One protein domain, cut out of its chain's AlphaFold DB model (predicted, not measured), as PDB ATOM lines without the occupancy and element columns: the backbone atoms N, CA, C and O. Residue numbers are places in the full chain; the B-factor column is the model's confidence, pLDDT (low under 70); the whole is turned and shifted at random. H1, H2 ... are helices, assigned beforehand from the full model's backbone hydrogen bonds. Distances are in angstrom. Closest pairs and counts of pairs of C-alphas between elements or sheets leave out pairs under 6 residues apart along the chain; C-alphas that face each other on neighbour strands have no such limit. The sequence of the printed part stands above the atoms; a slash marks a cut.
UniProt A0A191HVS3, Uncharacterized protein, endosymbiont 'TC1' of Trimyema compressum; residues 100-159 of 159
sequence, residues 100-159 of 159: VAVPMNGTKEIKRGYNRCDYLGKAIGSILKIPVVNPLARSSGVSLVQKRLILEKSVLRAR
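What this domain is: This is residues 100 to 159 of the 159 residues of an uncharacterized protein of endosymbiont 'TC1' of Trimyema compressum (UniProt A0A191HVS3). From residue 100 the printed part passes through a short helix, H1, to the longer H2, turns back past H2 as a long unnamed stretch, residues 129 to 143, and ends in an arm with H3, of which residues 142 to 159 stick out and make much of the length. The three helices are strung out with no contact between them, H2 toward one end of the long axis and H3 toward the other. The printed part has 60 residues, with three named helices in the order H1, H2, H3 and no named strand; the class is all helix. The whole is only just loose, close to extended, with a radius of gyration of the C-alphas of 15.5 A and spans of 47 by 23 by 20 A.

How they stand to each other: H1, residues 106 to 110, and H2, residues 116 to 128, are apart, with no C-alpha of the one within 8 A of the other, though a tight link of 5 residues joins them. H3, residues 144 to 155, is apart from H1 and also apart from H2, with no C-alpha of H3 within 8 A of either. Residues 108 to 113, of which 108 to 110 belong to H1, stand free. In H1, H2 and H3 every O i to N i+4 pair is within hydrogen-bond range.

Where its parts are: H1 runs from Gly 106, C-alpha at (84.353, 2.499, -31.447), to Ile 110. H2 runs 18.6 A from Arg 116, C-alpha at (91.435, -7.435, -29.648), to Leu 128. H3 runs 16.7 A from Leu 144 to Val 155, C-alpha at (63.493, -17.284, -33.319).

The domain as a whole: The C-alphas of Lys 129 and Arg 159, the two farthest apart, are 47.8 A apart. The printed part has no cut. The link from H2 to H3, residues 129 to 143, is long. The mean pLDDT of the printed part is 70.8; residues 105 to 115 and 140 to 159 are under 70.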
ATOM      1  N   VAL A 100      94.964  -8.089 -42.077       90.06
ATOM      2  CA  VAL A 100      93.998  -7.039 -41.753       90.06
ATOM      3  C   VAL A 100      93.203  -7.467 -40.529       90.06
ATOM      4  O   VAL A 100      92.490  -8.472 -40.562       90.06
ATOM      5  N   ALA A 101      93.312  -6.715 -39.436       86.44
ATOM      6  CA  ALA A 101      92.477  -6.941 -38.265       86.44
ATOM      7  C   ALA A 101      91.087  -6.328 -38.483       86.44
ATOM      8  O   ALA A 101      90.948  -5.178 -38.893       86.44
ATOM      9  N   VAL A 102      90.029  -7.082 -38.173       83.12
ATOM     10  CA  VAL A 102      88.658  -6.560 -38.277       83.12
ATOM     11  C   VAL A 102      88.419  -5.514 -37.172       83.12
ATOM     12  O   VAL A 102      88.639  -5.828 -35.993       83.12
ATOM     13  N   PRO A 103      87.955  -4.293 -37.506       74.31
ATOM     14  CA  PRO A 103      87.770  -3.217 -36.539       74.31
ATOM     15  C   PRO A 103      86.658  -3.528 -35.527       74.31
ATOM     16  O   PRO A 103      85.609  -4.104 -35.848       74.31
ATOM     17  N   MET A 104      86.879  -3.139 -34.269       70.00
ATOM     18  CA  MET A 104      85.868  -3.240 -33.214       70.00
ATOM     19  C   MET A 104      84.892  -2.047 -33.290       70.00
ATOM     20  O   MET A 104      85.088  -1.098 -34.034       70.00
ATOM     21  N   ASN A 105      83.761  -2.113 -32.578       66.00
ATOM     22  CA  ASN A 105      82.882  -0.946 -32.424       66.00
ATOM     23  C   ASN A 105      83.595   0.133 -31.594       66.00
ATOM     24  O   ASN A 105      84.023  -0.194 -30.488       66.00
ATOM     25  N   GLY A 106      83.657   1.375 -32.086       56.31
ATOM     26  CA  GLY A 106      84.353   2.499 -31.447       56.31
ATOM     27  C   GLY A 106      83.951   2.731 -29.987       56.31
ATOM     28  O   GLY A 106      84.812   2.891 -29.132       56.31
ATOM     29  N   THR A 107      82.669   2.587 -29.631       58.16
ATOM     30  CA  THR A 107      82.227   2.690 -28.219       58.16
ATOM     31  C   THR A 107      82.775   1.567 -27.336       58.16
ATOM     32  O   THR A 107      83.029   1.757 -26.147       58.16
ATOM     33  N   LYS A 108      82.980   0.373 -27.905       57.16
ATOM     34  CA  LYS A 108      83.630  -0.752 -27.221       57.16
ATOM     35  C   LYS A 108      85.147  -0.599 -27.226       57.16
ATOM     36  O   LYS A 108      85.771  -1.118 -26.314       57.16
ATOM     37  N   GLU A 109      85.727   0.048 -28.229       57.34
ATOM     38  CA  GLU A 109      87.165   0.300 -28.339       57.34
ATOM     39  C   GLU A 109      87.610   1.339 -27.319       57.34
ATOM     40  O   GLU A 109      88.472   1.030 -26.507       57.34
ATOM     41  N   ILE A 110      86.900   2.465 -27.231       56.06
ATOM     42  CA  ILE A 110      87.104   3.500 -26.210       56.06
ATOM     43  C   ILE A 110      86.951   2.909 -24.800       56.06
ATOM     44  O   ILE A 110      87.851   3.034 -23.980       56.06
ATOM     45  N   LYS A 111      85.869   2.160 -24.523       55.38
ATOM     46  CA  LYS A 111      85.661   1.520 -23.203       55.38
ATOM     47  C   LYS A 111      86.703   0.459 -22.837       55.38
ATOM     48  O   LYS A 111      86.748   0.032 -21.688       55.38
ATOM     49  N   ARG A 112      87.456  -0.068 -23.805       56.66
ATOM     50  CA  ARG A 112      88.391  -1.186 -23.587       56.66
ATOM     51  C   ARG A 112      89.847  -0.790 -23.794       56.66
ATOM     52  O   ARG A 112      90.698  -1.579 -23.412       56.66
ATOM     53  N   GLY A 113      90.120   0.372 -24.383       53.94
ATOM     54  CA  GLY A 113      91.451   0.898 -24.679       53.94
ATOM     55  C   GLY A 113      92.160   0.264 -25.883       53.94
ATOM     56  O   GLY A 113      93.234   0.727 -26.241       53.94
ATOM     57  N   TYR A 114      91.614  -0.798 -26.501       57.28
ATOM     58  CA  TYR A 114      92.283  -1.521 -27.594       57.28
ATOM     59  C   TYR A 114      91.364  -2.433 -28.433       57.28
ATOM     60  O   TYR A 114      90.399  -3.023 -27.924       57.28
ATOM     61  N   ASN A 115      91.714  -2.654 -29.709       65.88
ATOM     62  CA  ASN A 115      91.111  -3.687 -30.559       65.88
ATOM     63  C   ASN A 115      91.752  -5.068 -30.302       65.88
ATOM     64  O   ASN A 115      92.951  -5.281 -30.437       65.88
ATOM     65  N   ARG A 116      90.947  -6.069 -29.942       70.62
ATOM     66  CA  ARG A 116      91.435  -7.435 -29.648       70.62
ATOM     67  C   ARG A 116      91.816  -8.236 -30.877       70.62
ATOM     68  O   ARG A 116      92.670  -9.113 -30.782       70.62
ATOM     69  N   CYS A 117      91.171  -7.945 -31.999       75.81
ATOM     70  CA  CYS A 117      91.557  -8.519 -33.277       75.81
ATOM     71  C   CYS A 117      92.951  -8.028 -33.677       75.81
ATOM     72  O   CYS A 117      93.693  -8.792 -34.277       75.81
ATOM     73  N   ASP A 118      93.331  -6.811 -33.279       80.62
ATOM     74  CA  ASP A 118      94.652  -6.242 -33.555       80.62
ATOM     75  C   ASP A 118      95.762  -6.990 -32.800       80.62
ATOM     76  O   ASP A 118      96.759  -7.364 -33.403       80.62
ATOM     77  N   TYR A 119      95.564  -7.360 -31.528       83.12
ATOM     78  CA  TYR A 119      96.527  -8.215 -30.810       83.12
ATOM     79  C   TYR A 119      96.720  -9.586 -31.459       83.12
ATOM     80  O   TYR A 119      97.838 -10.096 -31.514       83.12
ATOM     81  N   LEU A 120      95.633 -10.199 -31.933       86.19
ATOM     82  CA  LEU A 120      95.707 -11.481 -32.625       86.19
ATOM     83  C   LEU A 120      96.374 -11.324 -33.999       86.19
ATOM     84  O   LEU A 120      97.225 -12.131 -34.352       86.19
ATOM     85  N   GLY A 121      96.045 -10.257 -34.731       88.75
ATOM     86  CA  GLY A 121      96.669  -9.908 -36.004       88.75
ATOM     87  C   GLY A 121      98.170  -9.663 -35.861       88.75
ATOM     88  O   GLY A 121      98.948 -10.270 -36.585       88.75
ATOM     89  N   LYS A 122      98.586  -8.869 -34.869       87.75
ATOM     90  CA  LYS A 122      99.993  -8.619 -34.506       87.75
ATOM     91  C   LYS A 122     100.731  -9.891 -34.127       87.75
ATOM     92  O   LYS A 122     101.852 -10.098 -34.577       87.75
ATOM     93  N   ALA A 123     100.098 -10.767 -33.349       88.00
ATOM     94  CA  ALA A 123     100.680 -12.059 -33.009       88.00
ATOM     95  C   ALA A 123     100.928 -12.925 -34.254       88.00
ATOM     96  O   ALA A 123     102.015 -13.468 -34.411       88.00
ATOM     97  N   ILE A 124      99.949 -13.023 -35.157       90.19
ATOM     98  CA  ILE A 124     100.097 -13.776 -36.410       90.19
ATOM     99  C   ILE A 124     101.156 -13.120 -37.312       90.19
ATOM    100  O   ILE A 124     102.021 -13.819 -37.832       90.19
ATOM    101  N   GLY A 125     101.128 -11.793 -37.459       90.94
ATOM    102  CA  GLY A 125     102.062 -11.031 -38.294       90.94
ATOM    103  C   GLY A 125     103.501 -11.144 -37.819       90.94
ATOM    104  O   GLY A 125     104.397 -11.332 -38.631       90.94
ATOM    105  N   SER A 126     103.712 -11.148 -36.502       88.69
ATOM    106  CA  SER A 126     105.019 -11.407 -35.899       88.69
ATOM    107  C   SER A 126     105.538 -12.813 -36.211       88.69
ATOM    108  O   SER A 126     106.728 -12.956 -36.469       88.69
ATOM    109  N   ILE A 127     104.677 -13.839 -36.198       86.88
ATOM    110  CA  ILE A 127     105.080 -15.227 -36.487       86.88
ATOM    111  C   ILE A 127     105.378 -15.404 -37.980       86.88
ATOM    112  O   ILE A 127     106.387 -15.997 -38.346       86.88
ATOM    113  N   LEU A 128     104.510 -14.879 -38.847       88.62
ATOM    114  CA  LEU A 128     104.659 -14.982 -40.300       88.62
ATOM    115  C   LEU A 128     105.657 -13.975 -40.888       88.62
ATOM    116  O   LEU A 128     105.988 -14.080 -42.064       88.62
ATOM    117  N   LYS A 129     106.131 -13.013 -40.085       90.06
ATOM    118  CA  LYS A 129     106.967 -11.878 -40.507       90.06
ATOM    119  C   LYS A 129     106.327 -11.053 -41.634       90.06
ATOM    120  O   LYS A 129     106.994 -10.669 -42.589       90.06
ATOM    121  N   ILE A 130     105.029 -10.770 -41.510       92.38
ATOM    122  CA  ILE A 130     104.257  -9.979 -42.482       92.38
ATOM    123  C   ILE A 130     103.585  -8.773 -41.817       92.38
ATOM    124  O   ILE A 130     103.219  -8.842 -40.637       92.38
ATOM    125  N   PRO A 131     103.389  -7.665 -42.551       93.25
ATOM    126  CA  PRO A 131     102.813  -6.454 -41.988       93.25
ATOM    127  C   PRO A 131     101.336  -6.634 -41.619       93.25
ATOM    128  O   PRO A 131     100.541  -7.228 -42.357       93.25
ATOM    129  N   VAL A 132     100.962  -6.047 -40.480       90.81
ATOM    130  CA  VAL A 132      99.568  -5.852 -40.078       90.81
ATOM    131  C   VAL A 132      99.154  -4.447 -40.483       90.81
ATOM    132  O   VAL A 132      99.790  -3.474 -40.085       90.81
ATOM    133  N   VAL A 133      98.092  -4.341 -41.271       90.25
ATOM    134  CA  VAL A 133      97.549  -3.072 -41.756       90.25
ATOM    135  C   VAL A 133      96.102  -2.925 -41.300       90.25
ATOM    136  O   VAL A 133      95.361  -3.905 -41.220       90.25
ATOM    137  N   ASN A 134      95.677  -1.692 -41.029       84.94
ATOM    138  CA  ASN A 134      94.330  -1.388 -40.541       84.94
ATOM    139  C   ASN A 134      93.574  -0.452 -41.508       84.94
ATOM    140  O   ASN A 134      93.199   0.647 -41.115       84.94
ATOM    141  N   PRO A 135      93.340  -0.856 -42.775       84.75
ATOM    142  CA  PRO A 135      92.651  -0.020 -43.763       84.75
ATOM    143  C   PRO A 135      91.133   0.058 -43.533       84.75
ATOM    144  O   PRO A 135      90.439   0.805 -44.214       84.75
ATOM    145  N   LEU A 136      90.594  -0.757 -42.621       82.56
ATOM    146  CA  LEU A 136      89.160  -0.866 -42.393       82.56
ATOM    147  C   LEU A 136      88.717   0.070 -41.269       82.56
ATOM    148  O   LEU A 136      89.148  -0.075 -40.125       82.56
ATOM    149  N   ALA A 137      87.762   0.942 -41.576       76.56
ATOM    150  CA  ALA A 137      86.986   1.678 -40.587       76.56
ATOM    151  C   ALA A 137      85.608   1.025 -40.419       76.56
ATOM    152  O   ALA A 137      84.999   0.542 -41.376       76.56
ATOM    153  N   ARG A 138      85.096   0.989 -39.188       70.00
ATOM    154  CA  ARG A 138      83.754   0.462 -38.926       70.00
ATOM    155  C   ARG A 138      82.715   1.566 -39.130       70.00
ATOM    156  O   ARG A 138      82.797   2.599 -38.476       70.00
ATOM    157  N   SER A 139      81.684   1.308 -39.931       70.94
ATOM    158  CA  SER A 139      80.497   2.169 -39.982       70.94
ATOM    159  C   SER A 139      79.634   2.001 -38.719       70.94
ATOM    160  O   SER A 139      79.503   0.908 -38.157       70.94
ATOM    161  N   SER A 140      79.056   3.095 -38.224       59.94
ATOM    162  CA  SER A 140      78.303   3.163 -36.958       59.94
ATOM    163  C   SER A 140      76.903   2.523 -37.010       59.94
ATOM    164  O   SER A 140      76.231   2.433 -35.985       59.94
ATOM    165  N   GLY A 141      76.479   1.996 -38.164       60.53
ATOM    166  CA  GLY A 141      75.214   1.278 -38.333       60.53
ATOM    167  C   GLY A 141      75.303  -0.220 -38.009       60.53
ATOM    168  O   GLY A 141      76.318  -0.879 -38.242       60.53
ATOM    169  N   VAL A 142      74.212  -0.805 -37.502       59.16
ATOM    170  CA  VAL A 142      74.048  -2.269 -37.510       59.16
ATOM    171  C   VAL A 142      73.705  -2.670 -38.942       59.16
ATOM    172  O   VAL A 142      72.629  -2.309 -39.423       59.16
ATOM    173  N   SER A 143      74.602  -3.393 -39.623       59.00
ATOM    174  CA  SER A 143      74.330  -3.848 -40.992       59.00
ATOM    175  C   SER A 143      73.053  -4.695 -41.025       59.00
ATOM    176  O   SER A 143      72.753  -5.421 -40.071       59.00
ATOM    177  N   LEU A 144      72.292  -4.616 -42.120       58.41
ATOM    178  CA  LEU A 144      71.054  -5.388 -42.300       58.41
ATOM    179  C   LEU A 144      71.287  -6.896 -42.091       58.41
ATOM    180  O   LEU A 144      70.468  -7.570 -41.469       58.41
ATOM    181  N   VAL A 145      72.460  -7.392 -42.495       64.69
ATOM    182  CA  VAL A 145      72.921  -8.770 -42.256       64.69
ATOM    183  C   VAL A 145      73.006  -9.088 -40.760       64.69
ATOM    184  O   VAL A 145      72.560 -10.139 -40.311       64.69
ATOM    185  N   GLN A 146      73.551  -8.171 -39.958       60.34
ATOM    186  CA  GLN A 146      73.667  -8.362 -38.515       60.34
ATOM    187  C   GLN A 146      72.307  -8.284 -37.813       60.34
ATOM    188  O   GLN A 146      72.080  -9.053 -36.883       60.34
ATOM    189  N   LYS A 147      71.392  -7.422 -38.282       60.09
ATOM    190  CA  LYS A 147      69.998  -7.392 -37.806       60.09
ATOM    191  C   LYS A 147      69.283  -8.716 -38.102       60.09
ATOM    192  O   LYS A 147      68.690  -9.289 -37.192       60.09
ATOM    193  N   ARG A 148      69.416  -9.244 -39.327       65.75
ATOM    194  CA  ARG A 148      68.854 -10.546 -39.732       65.75
ATOM    195  C   ARG A 148      69.384 -11.695 -38.864       65.75
ATOM    196  O   ARG A 148      68.591 -12.455 -38.326       65.75
ATOM    197  N   LEU A 149      70.696 -11.764 -38.622       62.44
ATOM    198  CA  LEU A 149      71.297 -12.791 -37.755       62.44
ATOM    199  C   LEU A 149      70.827 -12.719 -36.294       62.44
ATOM    200  O   LEU A 149      70.824 -13.734 -35.595       62.44
ATOM    201  N   ILE A 150      70.504 -11.523 -35.795       67.12
ATOM    202  CA  ILE A 150      69.942 -11.351 -34.448       67.12
ATOM    203  C   ILE A 150      68.512 -11.898 -34.420       67.12
ATOM    204  O   ILE A 150      68.211 -12.691 -33.530       67.12
ATOM    205  N   LEU A 151      67.697 -11.550 -35.421       61.75
ATOM    206  CA  LEU A 151      66.322 -12.035 -35.593       61.75
ATOM    207  C   LEU A 151      66.253 -13.566 -35.707       61.75
ATOM    208  O   LEU A 151      65.514 -14.210 -34.964       61.75
ATOM    209  N   GLU A 152      67.080 -14.166 -36.561       68.56
ATOM    210  CA  GLU A 152      67.151 -15.624 -36.734       68.56
ATOM    211  C   GLU A 152      67.531 -16.335 -35.425       68.56
ATOM    212  O   GLU A 152      66.949 -17.356 -35.061       68.56
ATOM    213  N   LYS A 153      68.474 -15.770 -34.659       62.12
ATOM    214  CA  LYS A 153      68.890 -16.332 -33.364       62.12
ATOM    215  C   LYS A 153      67.850 -16.168 -32.261       62.12
ATOM    216  O   LYS A 153      67.853 -16.993 -31.352       62.12
ATOM    217  N   SER A 154      67.015 -15.128 -32.290       55.69
ATOM    218  CA  SER A 154      65.889 -15.000 -31.352       55.69
ATOM    219  C   SER A 154      64.796 -16.023 -31.639       55.69
ATOM    220  O   SER A 154      64.310 -16.647 -30.704       55.69
ATOM    221  N   VAL A 155      64.487 -16.275 -32.914       58.69
ATOM    222  CA  VAL A 155      63.493 -17.284 -33.319       58.69
ATOM    223  C   VAL A 155      63.948 -18.696 -32.935       58.69
ATOM    224  O   VAL A 155      63.167 -19.468 -32.392       58.69
ATOM    225  N   LEU A 156      65.233 -19.018 -33.126       49.16
ATOM    226  CA  LEU A 156      65.806 -20.320 -32.749       49.16
ATOM    227  C   LEU A 156      65.905 -20.568 -31.235       49.16
ATOM    228  O   LEU A 156      66.161 -21.695 -30.838       49.16
ATOM    229  N   ARG A 157      65.779 -19.533 -30.394       46.59
ATOM    230  CA  ARG A 157      65.795 -19.659 -28.922       46.59
ATOM    231  C   ARG A 157      64.400 -19.710 -28.301       46.59
ATOM    232  O   ARG A 157      64.300 -19.956 -27.106       46.59
ATOM    233  N   ALA A 158      63.368 -19.402 -29.083       51.62
ATOM    234  CA  ALA A 158      61.967 -19.460 -28.673       51.62
ATOM    235  C   ALA A 158      61.310 -20.820 -28.993       51.62
ATOM    236  O   ALA A 158      60.121 -20.994 -28.748       51.62
ATOM    237  N   ARG A 159      62.080 -21.759 -29.552       40.69
ATOM    238  CA  ARG A 159      61.758 -23.179 -29.714       40.69
ATOM    239  C   ARG A 159      62.661 -23.989 -28.797       40.69
ATOM    240  O   ARG A 159      62.192 -25.039 -28.321       40.69
TER     241      ARG A 159